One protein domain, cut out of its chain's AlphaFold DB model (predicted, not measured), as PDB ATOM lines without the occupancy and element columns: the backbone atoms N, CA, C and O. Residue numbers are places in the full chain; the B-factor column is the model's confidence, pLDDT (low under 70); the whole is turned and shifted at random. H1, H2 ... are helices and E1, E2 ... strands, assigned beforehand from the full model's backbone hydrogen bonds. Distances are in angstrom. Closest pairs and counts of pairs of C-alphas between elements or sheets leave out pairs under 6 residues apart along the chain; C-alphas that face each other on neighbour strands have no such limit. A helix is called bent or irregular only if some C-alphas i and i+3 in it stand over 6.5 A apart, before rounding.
ATOM      1  N   GLN A  10     -27.798 -37.216 124.335       95.75
ATOM      2  CA  GLN A  10     -27.395 -35.962 123.694       95.75
ATOM      3  C   GLN A  10     -27.682 -35.961 122.190       95.75
ATOM      4  O   GLN A  10     -28.087 -34.930 121.657       95.75
ATOM      5  N   TRP A  11     -27.474 -37.091 121.515       94.38
ATOM      6  CA  TRP A  11     -27.747 -37.227 120.085       94.38
ATOM      7  C   TRP A  11     -29.242 -37.235 119.828       94.38
ATOM      8  O   TRP A  11     -29.686 -36.530 118.930       94.38
ATOM      9  N   ASP A  12     -30.008 -37.952 120.653       94.19
ATOM     10  CA  ASP A  12     -31.467 -37.954 120.585       94.19
ATOM     11  C   ASP A  12     -32.014 -36.533 120.719       94.19
ATOM     12  O   ASP A  12     -32.693 -36.036 119.826       94.19
ATOM     13  N   ARG A  13     -31.590 -35.798 121.754       93.94
ATOM     14  CA  ARG A  13     -32.020 -34.410 121.956       93.94
ATOM     15  C   ARG A  13     -31.748 -33.516 120.742       93.94
ATOM     16  O   ARG A  13     -32.565 -32.651 120.432       93.94
ATOM     17  N   VAL A  14     -30.592 -33.668 120.095       93.62
ATOM     18  CA  VAL A  14     -30.237 -32.886 118.899       93.62
ATOM     19  C   VAL A  14     -31.067 -33.334 117.699       93.62
ATOM     20  O   VAL A  14     -31.611 -32.490 116.994       93.62
ATOM     21  N   GLN A  15     -31.224 -34.640 117.498       92.81
ATOM     22  CA  GLN A  15     -32.012 -35.204 116.408       92.81
ATOM     23  C   GLN A  15     -33.486 -34.795 116.508       92.81
ATOM     24  O   GLN A  15     -34.054 -34.358 115.510       92.81
ATOM     25  N   GLN A  16     -34.077 -34.841 117.702       90.62
ATOM     26  CA  GLN A  16     -35.463 -34.438 117.941       90.62
ATOM     27  C   GLN A  16     -35.659 -32.927 117.780       90.62
ATOM     28  O   GLN A  16     -36.730 -32.479 117.376       90.62
ATOM     29  N   ARG A  17     -34.632 -32.123 118.084       92.00
ATOM     30  CA  ARG A  17     -34.670 -30.666 117.898       92.00
ATOM     31  C   ARG A  17     -34.543 -30.276 116.425       92.00
ATOM     32  O   ARG A  17     -35.314 -29.446 115.960       92.00
ATOM     33  N   ASP A  18     -33.558 -30.835 115.728       94.12
ATOM     34  CA  ASP A  18     -33.134 -30.344 114.413       94.12
ATOM     35  C   ASP A  18     -33.762 -31.119 113.255       94.12
ATOM     36  O   ASP A  18     -33.945 -30.575 112.166       94.12
ATOM     37  N   LYS A  19     -34.053 -32.405 113.479       92.50
ATOM     38  CA  LYS A  19     -34.682 -33.329 112.523       92.50
ATOM     39  C   LYS A  19     -34.020 -33.334 111.145       92.50
ATOM     40  O   LYS A  19     -34.676 -33.646 110.156       92.50
ATOM     41  N   ILE A  20     -32.726 -32.997 111.081       94.50
ATOM     42  CA  ILE A  20     -31.997 -32.802 109.826       94.50
ATOM     43  C   ILE A  20     -32.136 -34.007 108.902       94.50
ATOM     44  O   ILE A  20     -32.116 -35.165 109.325       94.50
ATOM     45  N   THR A  21     -32.229 -33.718 107.611       94.94
ATOM     46  CA  THR A  21     -32.102 -34.714 106.551       94.94
ATOM     47  C   THR A  21     -30.963 -34.308 105.618       94.94
ATOM     48  O   THR A  21     -30.404 -33.218 105.742       94.94
ATOM     49  N   GLY A  22     -30.545 -35.220 104.744       95.31
ATOM     50  CA  GLY A  22     -29.404 -35.018 103.854       95.31
ATOM     51  C   GLY A  22     -29.665 -35.619 102.483       95.31
ATOM     52  O   GLY A  22     -29.041 -36.611 102.113       95.31
ATOM     53  N   CYS A  23     -30.602 -35.043 101.735       96.56
ATOM     54  CA  CYS A  23     -30.883 -35.450 100.365       96.56
ATOM     55  C   CYS A  23     -29.693 -35.086  99.463       96.56
ATOM     56  O   CYS A  23     -29.450 -33.908  99.187       96.56
ATOM     57  N   SER A  24     -28.938 -36.102  99.035       96.69
ATOM     58  CA  SER A  24     -27.755 -35.959  98.181       96.69
ATOM     59  C   SER A  24     -28.052 -36.276  96.720       96.69
ATOM     60  O   SER A  24     -28.974 -37.025  96.405       96.69
ATOM     61  N   LEU A  25     -27.220 -35.734  95.832       95.88
ATOM     62  CA  LEU A  25     -27.211 -36.021  94.398       95.88
ATOM     63  C   LEU A  25     -25.912 -36.746  94.025       95.88
ATOM     64  O   LEU A  25     -24.885 -36.554  94.675       95.88
ATOM     65  N   THR A  26     -25.953 -37.567  92.976       95.44
ATOM     66  CA  THR A  26     -24.771 -38.210  92.383       95.44
ATOM     67  C   THR A  26     -24.917 -38.317  90.864       95.44
ATOM     68  O   THR A  26     -26.018 -38.139  90.343       95.44
ATOM     69  N   GLY A  27     -23.822 -38.564  90.142       95.75
ATOM     70  CA  GLY A  27     -23.796 -38.607  88.676       95.75
ATOM     71  C   GLY A  27     -24.004 -37.247  88.011       95.75
ATOM     72  O   GLY A  27     -24.427 -37.185  86.858       95.75
ATOM     73  N   TRP A  28     -23.755 -36.146  88.733       96.88
ATOM     74  CA  TRP A  28     -24.104 -34.809  88.250       96.88
ATOM     75  C   TRP A  28     -23.335 -34.427  86.988       96.88
ATOM     76  O   TRP A  28     -23.938 -33.971  86.020       96.88
ATOM     77  N   GLN A  29     -22.015 -34.635  86.981       96.44
ATOM     78  CA  GLN A  29     -21.177 -34.239  85.847       96.44
ATOM     79  C   GLN A  29     -21.500 -35.059  84.599       96.44
ATOM     80  O   GLN A  29     -21.567 -34.506  83.505       96.44
ATOM     81  N   ASP A  30     -21.783 -36.352  84.759       96.38
ATOM     82  CA  ASP A  30     -22.190 -37.207  83.642       96.38
ATOM     83  C   ASP A  30     -23.554 -36.792  83.077       96.38
ATOM     84  O   ASP A  30     -23.735 -36.758  81.860       96.38
ATOM     85  N   MET A  31     -24.504 -36.411  83.940       96.81
ATOM     86  CA  MET A  31     -25.785 -35.849  83.509       96.81
ATOM     87  C   MET A  31     -25.569 -34.547  82.732       96.81
ATOM     88  O   MET A  31     -26.044 -34.434  81.604       96.81
ATOM     89  N   VAL A  32     -24.796 -33.603  83.280       97.31
ATOM     90  CA  VAL A  32     -24.477 -32.327  82.617       97.31
ATOM     91  C   VAL A  32     -23.807 -32.557  81.264       97.31
ATOM     92  O   VAL A  32     -24.190 -31.913  80.291       97.31
ATOM     93  N   ASN A  33     -22.866 -33.498  81.177       95.56
ATOM     94  CA  ASN A  33     -22.224 -33.890  79.926       95.56
ATOM     95  C   ASN A  33     -23.241 -34.422  78.900       95.56
ATOM     96  O   ASN A  33     -23.173 -34.065  77.724       95.56
ATOM     97  N   ALA A  34     -24.191 -35.253  79.336       96.69
ATOM     98  CA  ALA A  34     -25.177 -35.878  78.460       96.69
ATOM     99  C   ALA A  34     -26.223 -34.892  77.916       96.69
ATOM    100  O   ALA A  34     -26.636 -35.015  76.763       96.69
ATOM    101  N   VAL A  35     -26.667 -33.929  78.731       96.88
ATOM    102  CA  VAL A  35     -27.714 -32.964  78.340       96.88
ATOM    103  C   VAL A  35     -27.181 -31.590  77.927       96.88
ATOM    104  O   VAL A  35     -27.931 -30.795  77.369       96.88
ATOM    105  N   GLY A  36     -25.895 -31.314  78.159       95.88
ATOM    106  CA  GLY A  36     -25.226 -30.087  77.727       95.88
ATOM    107  C   GLY A  36     -25.691 -28.824  78.456       95.88
ATOM    108  O   GLY A  36     -25.811 -27.781  77.818       95.88
ATOM    109  N   LEU A  37     -25.979 -28.906  79.763       95.81
ATOM    110  CA  LEU A  37     -26.470 -27.751  80.527       95.81
ATOM    111  C   LEU A  37     -25.374 -26.712  80.760       95.81
ATOM    112  O   LEU A  37     -24.314 -27.016  81.319       95.81
ATOM    113  N   ASP A  38     -25.678 -25.456  80.441       96.38
ATOM    114  CA  ASP A  38     -24.861 -24.327  80.882       96.38
ATOM    115  C   ASP A  38     -25.004 -24.076  82.399       96.38
ATOM    116  O   ASP A  38     -25.801 -24.712  83.099       96.38
ATOM    117  N   ARG A  39     -24.206 -23.148  82.942       96.06
ATOM    118  CA  ARG A  39     -24.205 -22.860  84.386       96.06
ATOM    119  C   ARG A  39     -25.532 -22.304  84.900       96.06
ATOM    120  O   ARG A  39     -25.923 -22.640  86.015       96.06
ATOM    121  N   GLU A  40     -26.226 -21.472  84.126       97.94
ATOM    122  CA  GLU A  40     -27.498 -20.883  84.561       97.94
ATOM    123  C   GLU A  40     -28.595 -21.947  84.616       97.94
ATOM    124  O   GLU A  40     -29.370 -22.006  85.576       97.94
ATOM    125  N   GLN A  41     -28.616 -22.838  83.625       98.38
ATOM    126  CA  GLN A  41     -29.518 -23.980  83.574       98.38
ATOM    127  C   GLN A  41     -29.240 -24.974  84.705       98.38
ATOM    128  O   GLN A  41     -30.183 -25.449  85.344       98.38
ATOM    129  N   GLN A  42     -27.967 -25.251  85.007       98.50
ATOM    130  CA  GLN A  42     -27.587 -26.059  86.168       98.50
ATOM    131  C   GLN A  42     -28.072 -25.422  87.472       98.50
ATOM    132  O   GLN A  42     -28.715 -26.098  88.272       98.50
ATOM    133  N   ALA A  43     -27.840 -24.121  87.669       98.69
ATOM    134  CA  ALA A  43     -28.303 -23.399  88.853       98.69
ATOM    135  C   ALA A  43     -29.835 -23.451  88.992       98.69
ATOM    136  O   ALA A  43     -30.361 -23.684  90.080       98.69
ATOM    137  N   ALA A  44     -30.568 -23.274  87.888       98.62
ATOM    138  CA  ALA A  44     -32.025 -23.368  87.875       98.62
ATOM    139  C   ALA A  44     -32.524 -24.776  88.234       98.62
ATOM    140  O   ALA A  44     -33.466 -24.909  89.019       98.62
ATOM    141  N   LEU A  45     -31.880 -25.821  87.705       98.62
ATOM    142  CA  LEU A  45     -32.207 -27.205  88.038       98.62
ATOM    143  C   LEU A  45     -31.903 -27.515  89.507       98.62
ATOM    144  O   LEU A  45     -32.749 -28.089  90.185       98.62
ATOM    145  N   LEU A  46     -30.742 -27.093  90.015       98.75
ATOM    146  CA  LEU A  46     -30.353 -27.262  91.417       98.75
ATOM    147  C   LEU A  46     -31.363 -26.611  92.365       98.75
ATOM    148  O   LEU A  46     -31.832 -27.275  93.286       98.75
ATOM    149  N   ARG A  47     -31.786 -25.366  92.093       98.81
ATOM    150  CA  ARG A  47     -32.825 -24.697  92.894       98.81
ATOM    151  C   ARG A  47     -34.141 -25.468  92.867       98.81
ATOM    152  O   ARG A  47     -34.708 -25.726  93.917       98.81
ATOM    153  N   LYS A  48     -34.573 -25.935  91.691       98.69
ATOM    154  CA  LYS A  48     -35.790 -26.750  91.567       98.69
ATOM    155  C   LYS A  48     -35.710 -28.054  92.371       98.69
ATOM    156  O   LYS A  48     -36.695 -28.446  92.988       98.69
ATOM    157  N   LEU A  49     -34.563 -28.737  92.348       98.62
ATOM    158  CA  LEU A  49     -34.346 -29.966  93.119       98.62
ATOM    159  C   LEU A  49     -34.316 -29.688  94.625       98.62
ATOM    160  O   LEU A  49     -34.881 -30.461  95.397       98.62
ATOM    161  N   ARG A  50     -33.696 -28.577  95.037       98.62
ATOM    162  CA  ARG A  50     -33.680 -28.125  96.431       98.62
ATOM    163  C   ARG A  50     -35.085 -27.847  96.939       98.62
ATOM    164  O   ARG A  50     -35.446 -28.355  97.994       98.62
ATOM    165  N   ASP A  51     -35.854 -27.068  96.187       98.62
ATOM    166  CA  ASP A  51     -37.215 -26.690  96.557       98.62
ATOM    167  C   ASP A  51     -38.090 -27.948  96.660       98.62
ATOM    168  O   ASP A  51     -38.732 -28.160  97.679       98.62
ATOM    169  N   ALA A  52     -37.987 -28.882  95.704       98.62
ATOM    170  CA  ALA A  52     -38.699 -30.158  95.777       98.62
ATOM    171  C   ALA A  52     -38.353 -30.984  97.034       98.62
ATOM    172  O   ALA A  52     -39.245 -31.557  97.657       98.62
ATOM    173  N   ALA A  53     -37.074 -31.055  97.422       98.31
ATOM    174  CA  ALA A  53     -36.655 -31.775  98.626       98.31
ATOM    175  C   ALA A  53     -37.147 -31.097  99.915       98.31
ATOM    176  O   ALA A  53     -37.557 -31.782 100.856       98.31
ATOM    177  N   LYS A  54     -37.100 -29.761  99.966       98.25
ATOM    178  CA  LYS A  54     -37.563 -28.968 101.112       98.25
ATOM    179  C   LYS A  54     -39.077 -29.024 101.271       98.25
ATOM    180  O   LYS A  54     -39.537 -29.370 102.355       98.25
ATOM    181  N   ASP A  55     -39.816 -28.782 100.192       98.38
ATOM    182  CA  ASP A  55     -41.280 -28.811 100.173       98.38
ATOM    183  C   ASP A  55     -41.800 -30.178 100.629       98.38
ATOM    184  O   ASP A  55     -42.703 -30.266 101.458       98.38
ATOM    185  N   GLU A  56     -41.193 -31.264 100.139       97.75
ATOM    186  CA  GLU A  56     -41.575 -32.616 100.545       97.75
ATOM    187  C   GLU A  56     -41.210 -32.906 102.005       97.75
ATOM    188  O   GLU A  56     -41.983 -33.544 102.722       97.75
ATOM    189  N   SER A  57     -40.060 -32.413 102.475       96.50
ATOM    190  CA  SER A  57     -39.645 -32.598 103.870       96.50
ATOM    191  C   SER A  57     -40.575 -31.870 104.842       96.50
ATOM    192  O   SER A  57     -40.915 -32.428 105.885       96.50
ATOM    193  N   GLU A  58     -41.016 -30.656 104.499       96.81
ATOM    194  CA  GLU A  58     -41.988 -29.883 105.277       96.81
ATOM    195  C   GLU A  58     -43.382 -30.519 105.226       96.81
ATOM    196  O   GLU A  58     -44.004 -30.731 106.270       96.81
ATOM    197  N   ARG A  59     -43.852 -30.897 104.031       97.81
ATOM    198  CA  ARG A  59     -45.147 -31.563 103.848       97.81
ATOM    199  C   ARG A  59     -45.226 -32.841 104.679       97.81
ATOM    200  O   ARG A  59     -46.177 -33.014 105.439       97.81
ATOM    201  N   TYR A  60     -44.222 -33.710 104.567       95.88
ATOM    202  CA  TYR A  60     -44.199 -34.977 105.293       95.88
ATOM    203  C   TYR A  60     -44.057 -34.772 106.807       95.88
ATOM    204  O   TYR A  60     -44.681 -35.506 107.567       95.88
ATOM    205  N   ALA A  61     -43.302 -33.758 107.262       95.06
ATOM    206  CA  ALA A  61     -43.244 -33.385 108.681       95.06
ATOM    207  C   ALA A  61     -44.635 -33.020 109.219       95.06
ATOM    208  O   ALA A  61     -45.048 -33.519 110.266       95.06
ATOM    209  N   GLY A  62     -45.384 -32.211 108.461       95.81
ATOM    210  CA  GLY A  62     -46.754 -31.833 108.799       95.81
ATOM    211  C   GLY A  62     -47.709 -33.027 108.874       95.81
ATOM    212  O   GLY A  62     -48.528 -33.094 109.788       95.81
ATOM    213  N   GLU A  63     -47.578 -34.000 107.967       96.19
ATOM    214  CA  GLU A  63     -48.406 -35.218 107.963       96.19
ATOM    215  C   GLU A  63     -48.191 -36.097 109.198       96.19
ATOM    216  O   GLU A  63     -49.145 -36.701 109.691       96.19
ATOM    217  N   ILE A  64     -46.964 -36.145 109.722       93.75
ATOM    218  CA  ILE A  64     -46.635 -36.912 110.933       93.75
ATOM    219  C   ILE A  64     -46.755 -36.088 112.226       93.75
ATOM    220  O   ILE A  64     -46.499 -36.614 113.305       93.75
ATOM    221  N   GLY A  65     -47.167 -34.818 112.136       93.56
ATOM    222  CA  GLY A  65     -47.351 -33.932 113.290       93.56
ATOM    223  C   GLY A  65     -46.046 -33.451 113.932       93.56
ATOM    224  O   GLY A  65     -46.035 -33.122 115.115       93.56
ATOM    225  N   GLU A  66     -44.955 -33.416 113.167       91.38
ATOM    226  CA  GLU A  66     -43.615 -33.068 113.639       91.38
ATOM    227  C   GLU A  66     -43.118 -31.739 113.056       91.38
ATOM    228  O   GLU A  66     -43.629 -31.235 112.056       91.38
ATOM    229  N   GLY A  67     -42.085 -31.163 113.677       91.69
ATOM    230  CA  GLY A  67     -41.375 -30.011 113.114       91.69
ATOM    231  C   GLY A  67     -40.602 -30.371 111.839       91.69
ATOM    232  O   GLY A  67     -40.059 -31.470 111.728       91.69
ATOM    233  N   ALA A  68     -40.532 -29.437 110.888       94.38
ATOM    234  CA  ALA A  68     -39.741 -29.613 109.675       94.38
ATOM    235  C   ALA A  68     -38.225 -29.660 109.983       94.38
ATOM    236  O   ALA A  68     -37.774 -28.991 110.920       94.38
ATOM    237  N   PRO A  69     -37.425 -30.409 109.198       95.56
ATOM    238  CA  PRO A  69     -35.968 -30.395 109.304       95.56
ATOM    239  C   PRO A  69     -35.386 -28.990 109.122       95.56
ATOM    240  O   PRO A  69     -35.755 -28.291 108.180       95.56
ATOM    241  N   ILE A  70     -34.413 -28.602 109.951       96.38
ATOM    242  CA  ILE A  70     -33.746 -27.292 109.801       96.38
ATOM    243  C   ILE A  70     -32.775 -27.240 108.609       96.38
ATOM    244  O   ILE A  70     -32.482 -26.160 108.108       96.38
ATOM    245  N   LEU A  71     -32.277 -28.400 108.166       96.88
ATOM    246  CA  LEU A  71     -31.415 -28.578 106.995       96.88
ATOM    247  C   LEU A  71     -31.857 -29.849 106.260       96.88
ATOM    248  O   LEU A  71     -32.137 -30.867 106.906       96.88
ATOM    249  N   VAL A  72     -31.915 -29.798 104.927       97.88
ATOM    250  CA  VAL A  72     -32.508 -30.867 104.106       97.88
ATOM    251  C   VAL A  72     -31.541 -31.428 103.072       97.88
ATOM    252  O   VAL A  72     -31.500 -32.638 102.848       97.88
ATOM    253  N   THR A  73     -30.760 -30.575 102.420       98.31
ATOM    254  CA  THR A  73     -29.971 -30.944 101.238       98.31
ATOM    255  C   THR A  73     -28.473 -30.916 101.511       98.31
ATOM    256  O   THR A  73     -27.943 -30.034 102.187       98.31
ATOM    257  N   THR A  74     -27.753 -31.891 100.964       97.44
ATOM    258  CA  THR A  74     -26.296 -32.024 101.121       97.44
ATOM    259  C   THR A  74     -25.685 -32.583  99.845       97.44
ATOM    260  O   THR A  74     -26.422 -33.064  98.991       97.44
ATOM    261  N   ILE A  75     -24.360 -32.570  99.704       97.31
ATOM    262  CA  ILE A  75     -23.701 -33.473  98.756       97.31
ATOM    263  C   ILE A  75     -22.682 -34.321  99.490       97.31
ATOM    264  O   ILE A  75     -21.753 -33.813 100.117       97.31
ATOM    265  N   LYS A  76     -22.832 -35.633  99.332       94.44
ATOM    266  CA  LYS A  76     -21.843 -36.636  99.694       94.44
ATOM    267  C   LYS A  76     -21.301 -37.279  98.412       94.44
ATOM    268  O   LYS A  76     -22.096 -37.674  97.559       94.44
ATOM    269  N   PRO A  77     -19.974 -37.427  98.249       84.06
ATOM    270  CA  PRO A  77     -19.425 -38.253  97.186       84.06
ATOM    271  C   PRO A  77     -19.780 -39.714  97.467       84.06
ATOM    272  O   PRO A  77     -19.141 -40.391  98.273       84.06
ATOM    273  N   GLU A  78     -20.841 -40.195  96.826       83.62
ATOM    274  CA  GLU A  78     -21.353 -41.547  97.027       83.62
ATOM    275  C   GLU A  78     -20.487 -42.587  96.305       83.62
ATOM    276  O   GLU A  78     -20.876 -43.151  95.283       83.62
ATOM    277  N   GLY A  79     -19.288 -42.838  96.836       82.12
ATOM    278  CA  GLY A  79     -18.272 -43.667  96.188       82.12
ATOM    279  C   GLY A  79     -18.730 -45.090  95.868       82.12
ATOM    280  O   GLY A  79     -18.394 -45.579  94.801       82.12
ATOM    281  N   THR A  80     -19.512 -45.739  96.739       86.56
ATOM    282  CA  THR A  80     -20.030 -47.102  96.503       86.56
ATOM    283  C   THR A  80     -21.335 -47.091  95.711       86.56
ATOM    284  O   THR A  80     -21.458 -47.827  94.735       86.56
ATOM    285  N   LEU A  81     -22.305 -46.248  96.091       89.12
ATOM    286  CA  LEU A  81     -23.620 -46.241  95.439       89.12
ATOM    287  C   LEU A  81     -23.538 -45.792  93.980       89.12
ATOM    288  O   LEU A  81     -24.302 -46.300  93.170       89.12
ATOM    289  N   SER A  82     -22.599 -44.910  93.623       91.12
ATOM    290  CA  SER A  82     -22.433 -44.450  92.232       91.12
ATOM    291  C   SER A  82     -21.832 -45.518  91.315       91.12
ATOM    292  O   SER A  82     -21.995 -45.439  90.102       91.12
ATOM    293  N   GLN A  83     -21.200 -46.555  91.875       90.50
ATOM    294  CA  GLN A  83     -20.661 -47.680  91.098       90.50
ATOM    295  C   GLN A  83     -21.770 -48.608  90.606       90.50
ATOM    296  O   GLN A  83     -21.584 -49.280  89.601       90.50
ATOM    297  N   LEU A  84     -22.921 -48.643  91.290       89.81
ATOM    298  CA  LEU A  84     -24.056 -49.476  90.886       89.81
ATOM    299  C   LEU A  84     -24.647 -49.034  89.533       89.81
ATOM    300  O   LEU A  84     -24.791 -49.884  88.660       89.81
ATOM    301  N   PRO A  85     -24.963 -47.740  89.310       89.75
ATOM    302  CA  PRO A  85     -25.370 -47.244  87.998       89.75
ATOM    303  C   PRO A  85     -24.187 -46.876  87.084       89.75
ATOM    304  O   PRO A  85     -24.426 -46.509  85.937       89.75
ATOM    305  N   GLY A  86     -22.939 -46.936  87.570       91.25
ATOM    306  CA  GLY A  86     -21.741 -46.613  86.785       91.25
ATOM    307  C   GLY A  86     -21.600 -45.124  86.442       91.25
ATOM    308  O   GLY A  86     -21.287 -44.789  85.303       91.25
ATOM    309  N   VAL A  87     -21.858 -44.234  87.407       94.31
ATOM    310  CA  VAL A  87     -21.811 -42.770  87.218       94.31
ATOM    311  C   VAL A  87     -20.803 -42.090  88.146       94.31
ATOM    312  O   VAL A  87     -20.318 -42.664  89.127       94.31
ATOM    313  N   SER A  88     -20.512 -40.826  87.856       94.69
ATOM    314  CA  SER A  88     -19.626 -39.967  88.625       94.69
ATOM    315  C   SER A  88     -20.131 -39.768  90.059       94.69
ATOM    316  O   SER A  88     -21.324 -39.825  90.346       94.69
ATOM    317  N   SER A  89     -19.214 -39.571  91.009       95.00
ATOM    318  CA  SER A  89     -19.546 -39.567  92.441       95.00
ATOM    319  C   SER A  89     -19.820 -38.161  92.979       95.00
ATOM    320  O   SER A  89     -18.911 -37.336  93.101       95.00
ATOM    321  N   GLY A  90     -21.065 -37.895  93.373       95.25
ATOM    322  CA  GLY A  90     -21.496 -36.585  93.864       95.25
ATOM    323  C   GLY A  90     -21.327 -35.505  92.792       95.25
ATOM    324  O   GLY A  90     -21.842 -35.638  91.681       95.25
ATOM    325  N   VAL A  91     -20.565 -34.458  93.125       95.88
ATOM    326  CA  VAL A  91     -20.192 -33.372  92.197       95.88
ATOM    327  C   VAL A  91     -18.934 -33.649  91.369       95.88
ATOM    328  O   VAL A  91     -18.594 -32.842  90.504       95.88
ATOM    329  N   ALA A 155      -8.490 -27.089  88.684       97.75
ATOM    330  CA  ALA A 155      -8.836 -26.959  90.100       97.75
ATOM    331  C   ALA A 155      -9.883 -25.851  90.338       97.75
ATOM    332  O   ALA A 155     -10.821 -26.037  91.112       97.75
ATOM    333  N   ILE A 156      -9.777 -24.733  89.610       98.19
ATOM    334  CA  ILE A 156     -10.745 -23.629  89.683       98.19
ATOM    335  C   ILE A 156     -12.122 -24.061  89.177       98.19
ATOM    336  O   ILE A 156     -13.120 -23.780  89.828       98.19
ATOM    337  N   GLU A 157     -12.212 -24.805  88.073       97.94
ATOM    338  CA  GLU A 157     -13.504 -25.335  87.609       97.94
ATOM    339  C   GLU A 157     -14.173 -26.241  88.658       97.94
ATOM    340  O   GLU A 157     -15.391 -26.196  88.817       97.94
ATOM    341  N   GLN A 158     -13.399 -27.037  89.405       98.25
ATOM    342  CA  GLN A 158     -13.927 -27.853  90.507       98.25
ATOM    343  C   GLN A 158     -14.434 -26.991  91.678       98.25
ATOM    344  O   GLN A 158     -15.500 -27.275  92.223       98.25
ATOM    345  N   LEU A 159     -13.711 -25.929  92.046       98.31
ATOM    346  CA  LEU A 159     -14.120 -24.988  93.100       98.31
ATOM    347  C   LEU A 159     -15.373 -24.195  92.721       98.31
ATOM    348  O   LEU A 159     -16.284 -24.008  93.523       98.31
ATOM    349  N   GLU A 160     -15.474 -23.799  91.461       97.81
ATOM    350  CA  GLU A 160     -16.666 -23.147  90.944       97.81
ATOM    351  C   GLU A 160     -17.886 -24.081  90.934       97.81
ATOM    352  O   GLU A 160     -19.003 -23.641  91.203       97.81
ATOM    353  N   ASN A 161     -17.688 -25.380  90.685       97.31
ATOM    354  CA  ASN A 161     -18.749 -26.374  90.851       97.31
ATOM    355  C   ASN A 161     -19.183 -26.489  92.318       97.31
ATOM    356  O   ASN A 161     -20.378 -26.570  92.590       97.31
ATOM    357  N   TYR A 162     -18.241 -26.469  93.265       97.88
ATOM    358  CA  TYR A 162     -18.565 -26.425  94.693       97.88
ATOM    359  C   TYR A 162     -19.440 -25.210  95.021       97.88
ATOM    360  O   TYR A 162     -20.522 -25.370  95.588       97.88
ATOM    361  N   LYS A 163     -19.018 -24.016  94.592       97.69
ATOM    362  CA  LYS A 163     -19.753 -22.768  94.820       97.69
ATOM    363  C   LYS A 163     -21.160 -22.814  94.226       97.69
ATOM    364  O   LYS A 163     -22.129 -22.523  94.923       97.69
ATOM    365  N   LEU A 164     -21.296 -23.294  92.987       97.88
ATOM    366  CA  LEU A 164     -22.590 -23.477  92.326       97.88
ATOM    367  C   LEU A 164     -23.556 -24.318  93.179       97.88
ATOM    368  O   LEU A 164     -24.733 -23.971  93.298       97.88
ATOM    369  N   PHE A 165     -23.074 -25.405  93.785       98.06
ATOM    370  CA  PHE A 165     -23.886 -26.270  94.642       98.06
ATOM    371  C   PHE A 165     -24.205 -25.651  96.001       98.06
ATOM    372  O   PHE A 165     -25.350 -25.761  96.445       98.06
ATOM    373  N   MET A 166     -23.227 -25.000  96.638       97.56
ATOM    374  CA  MET A 166     -23.428 -24.286  97.903       97.56
ATOM    375  C   MET A 166     -24.492 -23.194  97.768       97.56
ATOM    376  O   MET A 166     -25.379 -23.093  98.606       97.56
ATOM    377  N   GLU A 167     -24.479 -22.433  96.673       97.25
ATOM    378  CA  GLU A 167     -25.439 -21.347  96.446       97.25
ATOM    379  C   GLU A 167     -26.849 -21.843  96.077       97.25
ATOM    380  O   GLU A 167     -27.859 -21.218  96.417       97.25
ATOM    381  N   ASN A 168     -26.947 -22.955  95.335       98.38
ATOM    382  CA  ASN A 168     -28.191 -23.311  94.642       98.38
ATOM    383  C   ASN A 168     -28.883 -24.570  95.154       98.38
ATOM    384  O   ASN A 168     -30.082 -24.709  94.922       98.38
ATOM    385  N   TYR A 169     -28.180 -25.470  95.844       98.31
ATOM    386  CA  TYR A 169     -28.758 -26.739  96.289       98.31
ATOM    387  C   TYR A 169     -28.601 -26.999  97.779       98.31
ATOM    388  O   TYR A 169     -29.573 -27.391  98.412       98.31
ATOM    389  N   VAL A 170     -27.407 -26.808  98.329       97.25
ATOM    390  CA  VAL A 170     -27.003 -27.376  99.619       97.25
ATOM    391  C   VAL A 170     -27.388 -26.490 100.808       97.25
ATOM    392  O   VAL A 170     -27.148 -25.292 100.790       97.25
ATOM    393  N   ASP A 171     -27.918 -27.113 101.863       96.94
ATOM    394  CA  ASP A 171     -28.075 -26.507 103.192       96.94
ATOM    395  C   ASP A 171     -26.889 -26.830 104.117       96.94
ATOM    396  O   ASP A 171     -26.490 -26.011 104.940       96.94
ATOM    397  N   HIS A 172     -26.350 -28.052 104.003       96.12
ATOM    398  CA  HIS A 172     -25.208 -28.536 104.789       96.12
ATOM    399  C   HIS A 172     -23.869 -28.096 104.170       96.12
ATOM    400  O   HIS A 172     -23.504 -26.929 104.205       96.12
ATOM    401  N   ASN A 173     -23.117 -29.035 103.588       96.44
ATOM    402  CA  ASN A 173     -21.916 -28.755 102.812       96.44
ATOM    403  C   ASN A 173     -21.908 -29.601 101.536       96.44
ATOM    404  O   ASN A 173     -22.427 -30.720 101.504       96.44
ATOM    405  N   CYS A 174     -21.298 -29.066 100.484       97.06
ATOM    406  CA  CYS A 174     -21.008 -29.814  99.277       97.06
ATOM    407  C   CYS A 174     -19.661 -30.527  99.447       97.06
ATOM    408  O   CYS A 174     -18.609 -29.948  99.191       97.06
ATOM    409  N   SER A 175     -19.658 -31.785  99.894       96.38
ATOM    410  CA  SER A 175     -18.400 -32.513 100.071       96.38
ATOM    411  C   SER A 175     -17.702 -32.735  98.726       96.38
ATOM    412  O   SER A 175     -18.242 -33.367  97.813       96.38
ATOM    413  N   ILE A 176     -16.485 -32.203  98.620       96.56
ATOM    414  CA  ILE A 176     -15.648 -32.256  97.424       96.56
ATOM    415  C   ILE A 176     -14.179 -32.455  97.807       96.56
ATOM    416  O   ILE A 176     -13.687 -31.873  98.776       96.56
ATOM    417  N   THR A 177     -13.479 -33.260  97.012       96.50
ATOM    418  CA  THR A 177     -12.021 -33.326  96.959       96.50
ATOM    419  C   THR A 177     -11.566 -32.682  95.655       96.50
ATOM    420  O   THR A 177     -11.732 -33.244  94.570       96.50
ATOM    421  N   VAL A 178     -10.999 -31.487  95.772       97.56
ATOM    422  CA  VAL A 178     -10.463 -30.715  94.657       97.56
ATOM    423  C   VAL A 178      -9.085 -31.258  94.313       97.56
ATOM    424  O   VAL A 178      -8.172 -31.259  95.138       97.56
ATOM    425  N   HIS A 179      -8.947 -31.728  93.082       96.50
ATOM    426  CA  HIS A 179      -7.675 -32.190  92.549       96.50
ATOM    427  C   HIS A 179      -6.907 -31.008  91.969       96.50
ATOM    428  O   HIS A 179      -7.427 -30.333  91.079       96.50
ATOM    429  N   VAL A 180      -5.696 -30.771  92.472       97.19
ATOM    430  CA  VAL A 180      -4.898 -29.578  92.156       97.19
ATOM    431  C   VAL A 180      -3.579 -29.991  91.524       97.19
ATOM    432  O   VAL A 180      -2.819 -30.749  92.124       97.19
ATOM    433  N   ARG A 181      -3.294 -29.515  90.310       95.50
ATOM    434  CA  ARG A 181      -1.979 -29.703  89.682       95.50
ATOM    435  C   ARG A 181      -0.983 -28.699  90.254       95.50
ATOM    436  O   ARG A 181      -1.368 -27.600  90.642       95.50
ATOM    437  N   ASP A 182       0.308 -29.013  90.185       94.94
ATOM    438  CA  ASP A 182       1.381 -28.183  90.763       94.94
ATOM    439  C   ASP A 182       1.321 -26.696  90.373       94.94
ATOM    440  O   ASP A 182       1.590 -25.820  91.187       94.94
ATOM    441  N   LYS A 183       0.928 -26.394  89.132       96.31
ATOM    442  CA  LYS A 183       0.830 -25.017  88.613       96.31
ATOM    443  C   LYS A 183      -0.451 -24.266  89.006       96.31
ATOM    444  O   LYS A 183      -0.612 -23.115  88.611       96.31
ATOM    445  N   GLU A 184      -1.397 -24.929  89.667       97.25
ATOM    446  CA  GLU A 184      -2.719 -24.381  89.997       97.25
ATOM    447  C   GLU A 184      -2.823 -23.918  91.457       97.25
ATOM    448  O   GLU A 184      -3.772 -23.209  91.785       97.25
ATOM    449  N   TRP A 185      -1.860 -24.269  92.319       97.44
ATOM    450  CA  TRP A 185      -1.911 -23.980  93.758       97.44
ATOM    451  C   TRP A 185      -2.094 -22.495  94.081       97.44
ATOM    452  O   TRP A 185      -3.006 -22.171  94.835       97.44
ATOM    453  N   ASP A 186      -1.323 -21.603  93.452       98.00
ATOM    454  CA  ASP A 186      -1.435 -20.154  93.690       98.00
ATOM    455  C   ASP A 186      -2.848 -19.627  93.373       98.00
ATOM    456  O   ASP A 186      -3.389 -18.776  94.077       98.00
ATOM    457  N   GLN A 187      -3.480 -20.153  92.316       98.06
ATOM    458  CA  GLN A 187      -4.837 -19.753  91.931       98.06
ATOM    459  C   GLN A 187      -5.879 -20.312  92.899       98.06
ATOM    460  O   GLN A 187      -6.843 -19.624  93.222       98.06
ATOM    461  N   VAL A 188      -5.692 -21.550  93.362       98.12
ATOM    462  CA  VAL A 188      -6.562 -22.185  94.359       98.12
ATOM    463  C   VAL A 188      -6.506 -21.432  95.684       98.12
ATOM    464  O   VAL A 188      -7.556 -21.154  96.256       98.12
ATOM    465  N   GLU A 189      -5.310 -21.065  96.151       98.06
ATOM    466  CA  GLU A 189      -5.130 -20.275  97.373       98.06
ATOM    467  C   GLU A 189      -5.870 -18.939  97.269       98.06
ATOM    468  O   GLU A 189      -6.680 -18.616  98.138       98.06
ATOM    469  N   GLN A 190      -5.658 -18.207  96.169       98.38
ATOM    470  CA  GLN A 190      -6.332 -16.931  95.948       98.38
ATOM    471  C   GLN A 190      -7.855 -17.094  95.875       98.38
ATOM    472  O   GLN A 190      -8.581 -16.313  96.483       98.38
ATOM    473  N   TRP A 191      -8.352 -18.125  95.187       98.50
ATOM    474  CA  TRP A 191      -9.789 -18.383  95.096       98.50
ATOM    475  C   TRP A 191     -10.401 -18.640  96.475       98.50
ATOM    476  O   TRP A 191     -11.451 -18.088  96.795       98.50
ATOM    477  N   VAL A 192      -9.748 -19.452  97.314       97.88
ATOM    478  CA  VAL A 192     -10.231 -19.731  98.674       97.88
ATOM    479  C   VAL A 192     -10.209 -18.466  99.525       97.88
ATOM    480  O   VAL A 192     -11.164 -18.223 100.257       97.88
ATOM    481  N   TRP A 193      -9.160 -17.649  99.408       97.62
ATOM    482  CA  TRP A 193      -9.073 -16.366 100.100       97.62
ATOM    483  C   TRP A 193     -10.226 -15.430  99.716       97.62
ATOM    484  O   TRP A 193     -10.882 -14.862 100.587       97.62
ATOM    485  N   ASP A 194     -10.513 -15.320  98.420       97.94
ATOM    486  CA  ASP A 194     -11.559 -14.439  97.892       97.94
ATOM    487  C   ASP A 194     -12.981 -14.912  98.241       97.94
ATOM    488  O   ASP A 194     -13.911 -14.107  98.239       97.94
ATOM    489  N   ASN A 195     -13.159 -16.202  98.547       96.88
ATOM    490  CA  ASN A 195     -14.454 -16.821  98.853       96.88
ATOM    491  C   ASN A 195     -14.524 -17.358 100.295       96.88
ATOM    492  O   ASN A 195     -15.343 -18.229 100.585       96.88
ATOM    493  N   TRP A 196     -13.670 -16.868 101.200       95.12
ATOM    494  CA  TRP A 196     -13.514 -17.420 102.551       95.12
ATOM    495  C   TRP A 196     -14.831 -17.503 103.334       95.12
ATOM    496  O   TRP A 196     -15.088 -18.500 104.003       95.12
ATOM    497  N   ASP A 197     -15.680 -16.482 103.207       93.12
ATOM    498  CA  ASP A 197     -16.955 -16.394 103.928       93.12
ATOM    499  C   ASP A 197     -18.055 -17.306 103.347       93.12
ATOM    500  O   ASP A 197     -19.019 -17.624 104.042       93.12
ATOM    501  N   ASP A 198     -17.900 -17.762 102.099       89.00
ATOM    502  CA  ASP A 198     -18.868 -18.614 101.392       89.00
ATOM    503  C   ASP A 198     -18.489 -20.109 101.440       89.00
ATOM    504  O   ASP A 198     -19.232 -20.976 100.967       89.00
ATOM    505  N   VAL A 199     -17.321 -20.439 102.001       93.75
ATOM    506  CA  VAL A 199     -16.796 -21.806 102.084       93.75
ATOM    507  C   VAL A 199     -17.059 -22.401 103.464       93.75
ATOM    508  O   VAL A 199     -16.670 -21.853 104.489       93.75
ATOM    509  N   VAL A 200     -17.649 -23.599 103.490       94.88
ATOM    510  CA  VAL A 200     -17.850 -24.362 104.733       94.88
ATOM    511  C   VAL A 200     -16.706 -25.346 104.966       94.88
ATOM    512  O   VAL A 200     -16.047 -25.303 106.002       94.88
ATOM    513  N   ALA A 201     -16.459 -26.254 104.017       95.12
ATOM    514  CA  ALA A 201     -15.337 -27.185 104.098       95.12
ATOM    515  C   ALA A 201     -14.942 -27.717 102.716       95.12
ATOM    516  O   ALA A 201     -15.774 -28.266 101.988       95.12
ATOM    517  N   LEU A 202     -13.646 -27.617 102.414       96.75
ATOM    518  CA  LEU A 202     -13.004 -28.120 101.201       96.75
ATOM    519  C   LEU A 202     -11.917 -29.135 101.566       96.75
ATOM    520  O   LEU A 202     -11.258 -29.021 102.598       96.75
ATOM    521  N   SER A 203     -11.711 -30.118 100.693       97.00
ATOM    522  CA  SER A 203     -10.570 -31.029 100.747       97.00
ATOM    523  C   SER A 203      -9.757 -30.871  99.470       97.00
ATOM    524  O   SER A 203     -10.329 -30.785  98.385       97.00
ATOM    525  N   PHE A 204      -8.433 -30.846  99.593       97.00
ATOM    526  CA  PHE A 204      -7.517 -30.718  98.464       97.00
ATOM    527  C   PHE A 204      -6.630 -31.952  98.375       97.00
ATOM    528  O   PHE A 204      -6.138 -32.446  99.391       97.00
ATOM    529  N   LEU A 205      -6.414 -32.432  97.155       95.12
ATOM    530  CA  LEU A 205      -5.498 -33.524  96.862       95.12
ATOM    531  C   LEU A 205      -4.618 -33.129  95.678       95.12
ATOM    532  O   LEU A 205      -5.125 -32.663  94.657       95.12
ATOM    533  N   SER A 206      -3.308 -33.334  95.809       93.88
ATOM    534  CA  SER A 206      -2.397 -33.144  94.681       93.88
ATOM    535  C   SER A 206      -2.777 -34.098  93.551       93.88
ATOM    536  O   SER A 206      -2.988 -35.292  93.778       93.88
ATOM    537  N   LEU A 207      -2.898 -33.569  92.337       89.94
ATOM    538  CA  LEU A 207      -3.055 -34.366  91.133       89.94
ATOM    539  C   LEU A 207      -1.676 -34.600  90.528       89.94
ATOM    540  O   LEU A 207      -1.268 -33.894  89.603       89.94
TER     541      LEU A 207
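What this domain is: This is residues 10 to 91 and 155 to 207 of the 265 residues of the protein "Adenosylcobalamin-dependent ribonucleoside-triphosphate reductase" of bioreactor metagenome (UniProt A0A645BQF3). Picture a long, angled line of helices: the long H3 makes one end, H4 carries on from the early part of H3 toward the other end, and there a small head is built of two short parallel strands, E1 and E2, with H4 packed on E1 and H5 meeting the first residues of H4. H1 lies off by itself, apart from the other named elements, H2 sits near the early part of H3, and residues 64 to 91, a long stretch with no named element, fold back from the last residue of H3. The printed part has 135 residues with five named helices and two named strands, in the order H1 H2 H3 H4 E1 H5 E2; the class is mostly helix, and the sheet order is E1, E2, parallel. The whole is only just compact, close to loose, with a radius of gyration of the C-alphas of 16.6 A, and it is only just elongated, spanning 55 by 36 by 29 A.

How they stand to each other: Start at H1, residues 10 to 18, which touches no helix and is apart from H2, residues 28 to 35. Next look at H3, residues 39 to 63: it is close to H2 but not clearly touching, the closest C-alphas, those of Val 32 and Gln 42, being 7.8 A apart, and the two run opposite ways at a steep tilt of 60 degrees. With its residues 43 to 50 alone, H3 touches H4, residues 155 to 168, which answers with its residues 164 to 168 alone; the closest C-alphas are those of Arg 47 and Asn 168, 5.1 A apart. H3 and H4 run the same way at a steep tilt of 40 degrees. Now find E1, residues 177 to 180: its closest C-alpha pair with H4 is Val 180 and Ala 155, 5.2 A apart. H5, residues 182 to 194, touches H4, which meets it with residues 155 to 156 alone; the closest C-alphas, those of Ile 156 and Val 188, are 6.4 A apart, and the two run the same way at a shallow tilt of 30 degrees. E2, residues 203 to 206, is the parallel neighbour of E1, at 34 degrees between their directions; look for N 178 and O 203 at 2.8 A and N 205 and O 178 at 2.9 A, within hydrogen-bond range. E1, H5 and E2 form a strand-helix-strand unit, two parallel neighbour strands with a helix between them in the chain, and its crossover is right-handed. H3 and H5 are apart, and so are H4 and E2. In H1, H2, H3 and H4 every O i to N i+4 pair is within hydrogen-bond range, and in H5 7 of 9 are.

Where its parts are: Find C-alpha 10 at (-27.395, -35.962, 123.694); from there H1 runs 12.3 A to C-alpha 18. H2 covers 10.7 A from Trp 28 to Val 35. Look for C-alpha 39 at (-24.205, -22.860, 84.386), where H3 begins its 36.0 A run to Glu 63. H4 measures 20.2 A from Ala 155 to Asn 168, and E1 9.4 A from Thr 177 to Val 180. H5 measures 20.2 A from Asp 182 to Asp 194 and is irregular, with C-alphas 183 and 186 7.4 A apart. E2 runs 10.4 A and ends at C-alpha 206, (-2.397, -33.144, 94.681).

The domain as a whole: The two C-alphas farthest apart are those of Gly 65 and Lys 183, 54.9 A. Residues 92 to 154 are not printed, and C-alphas 91 and 155 stand 13.2 A apart across this cut, which lies in the link from H3 to H4. Of the links that are printed whole, none is long; those from H2 to H3 and from E1 to H5 are tight. The mean pLDDT of the printed part is 95.7, and no printed residue is under 70.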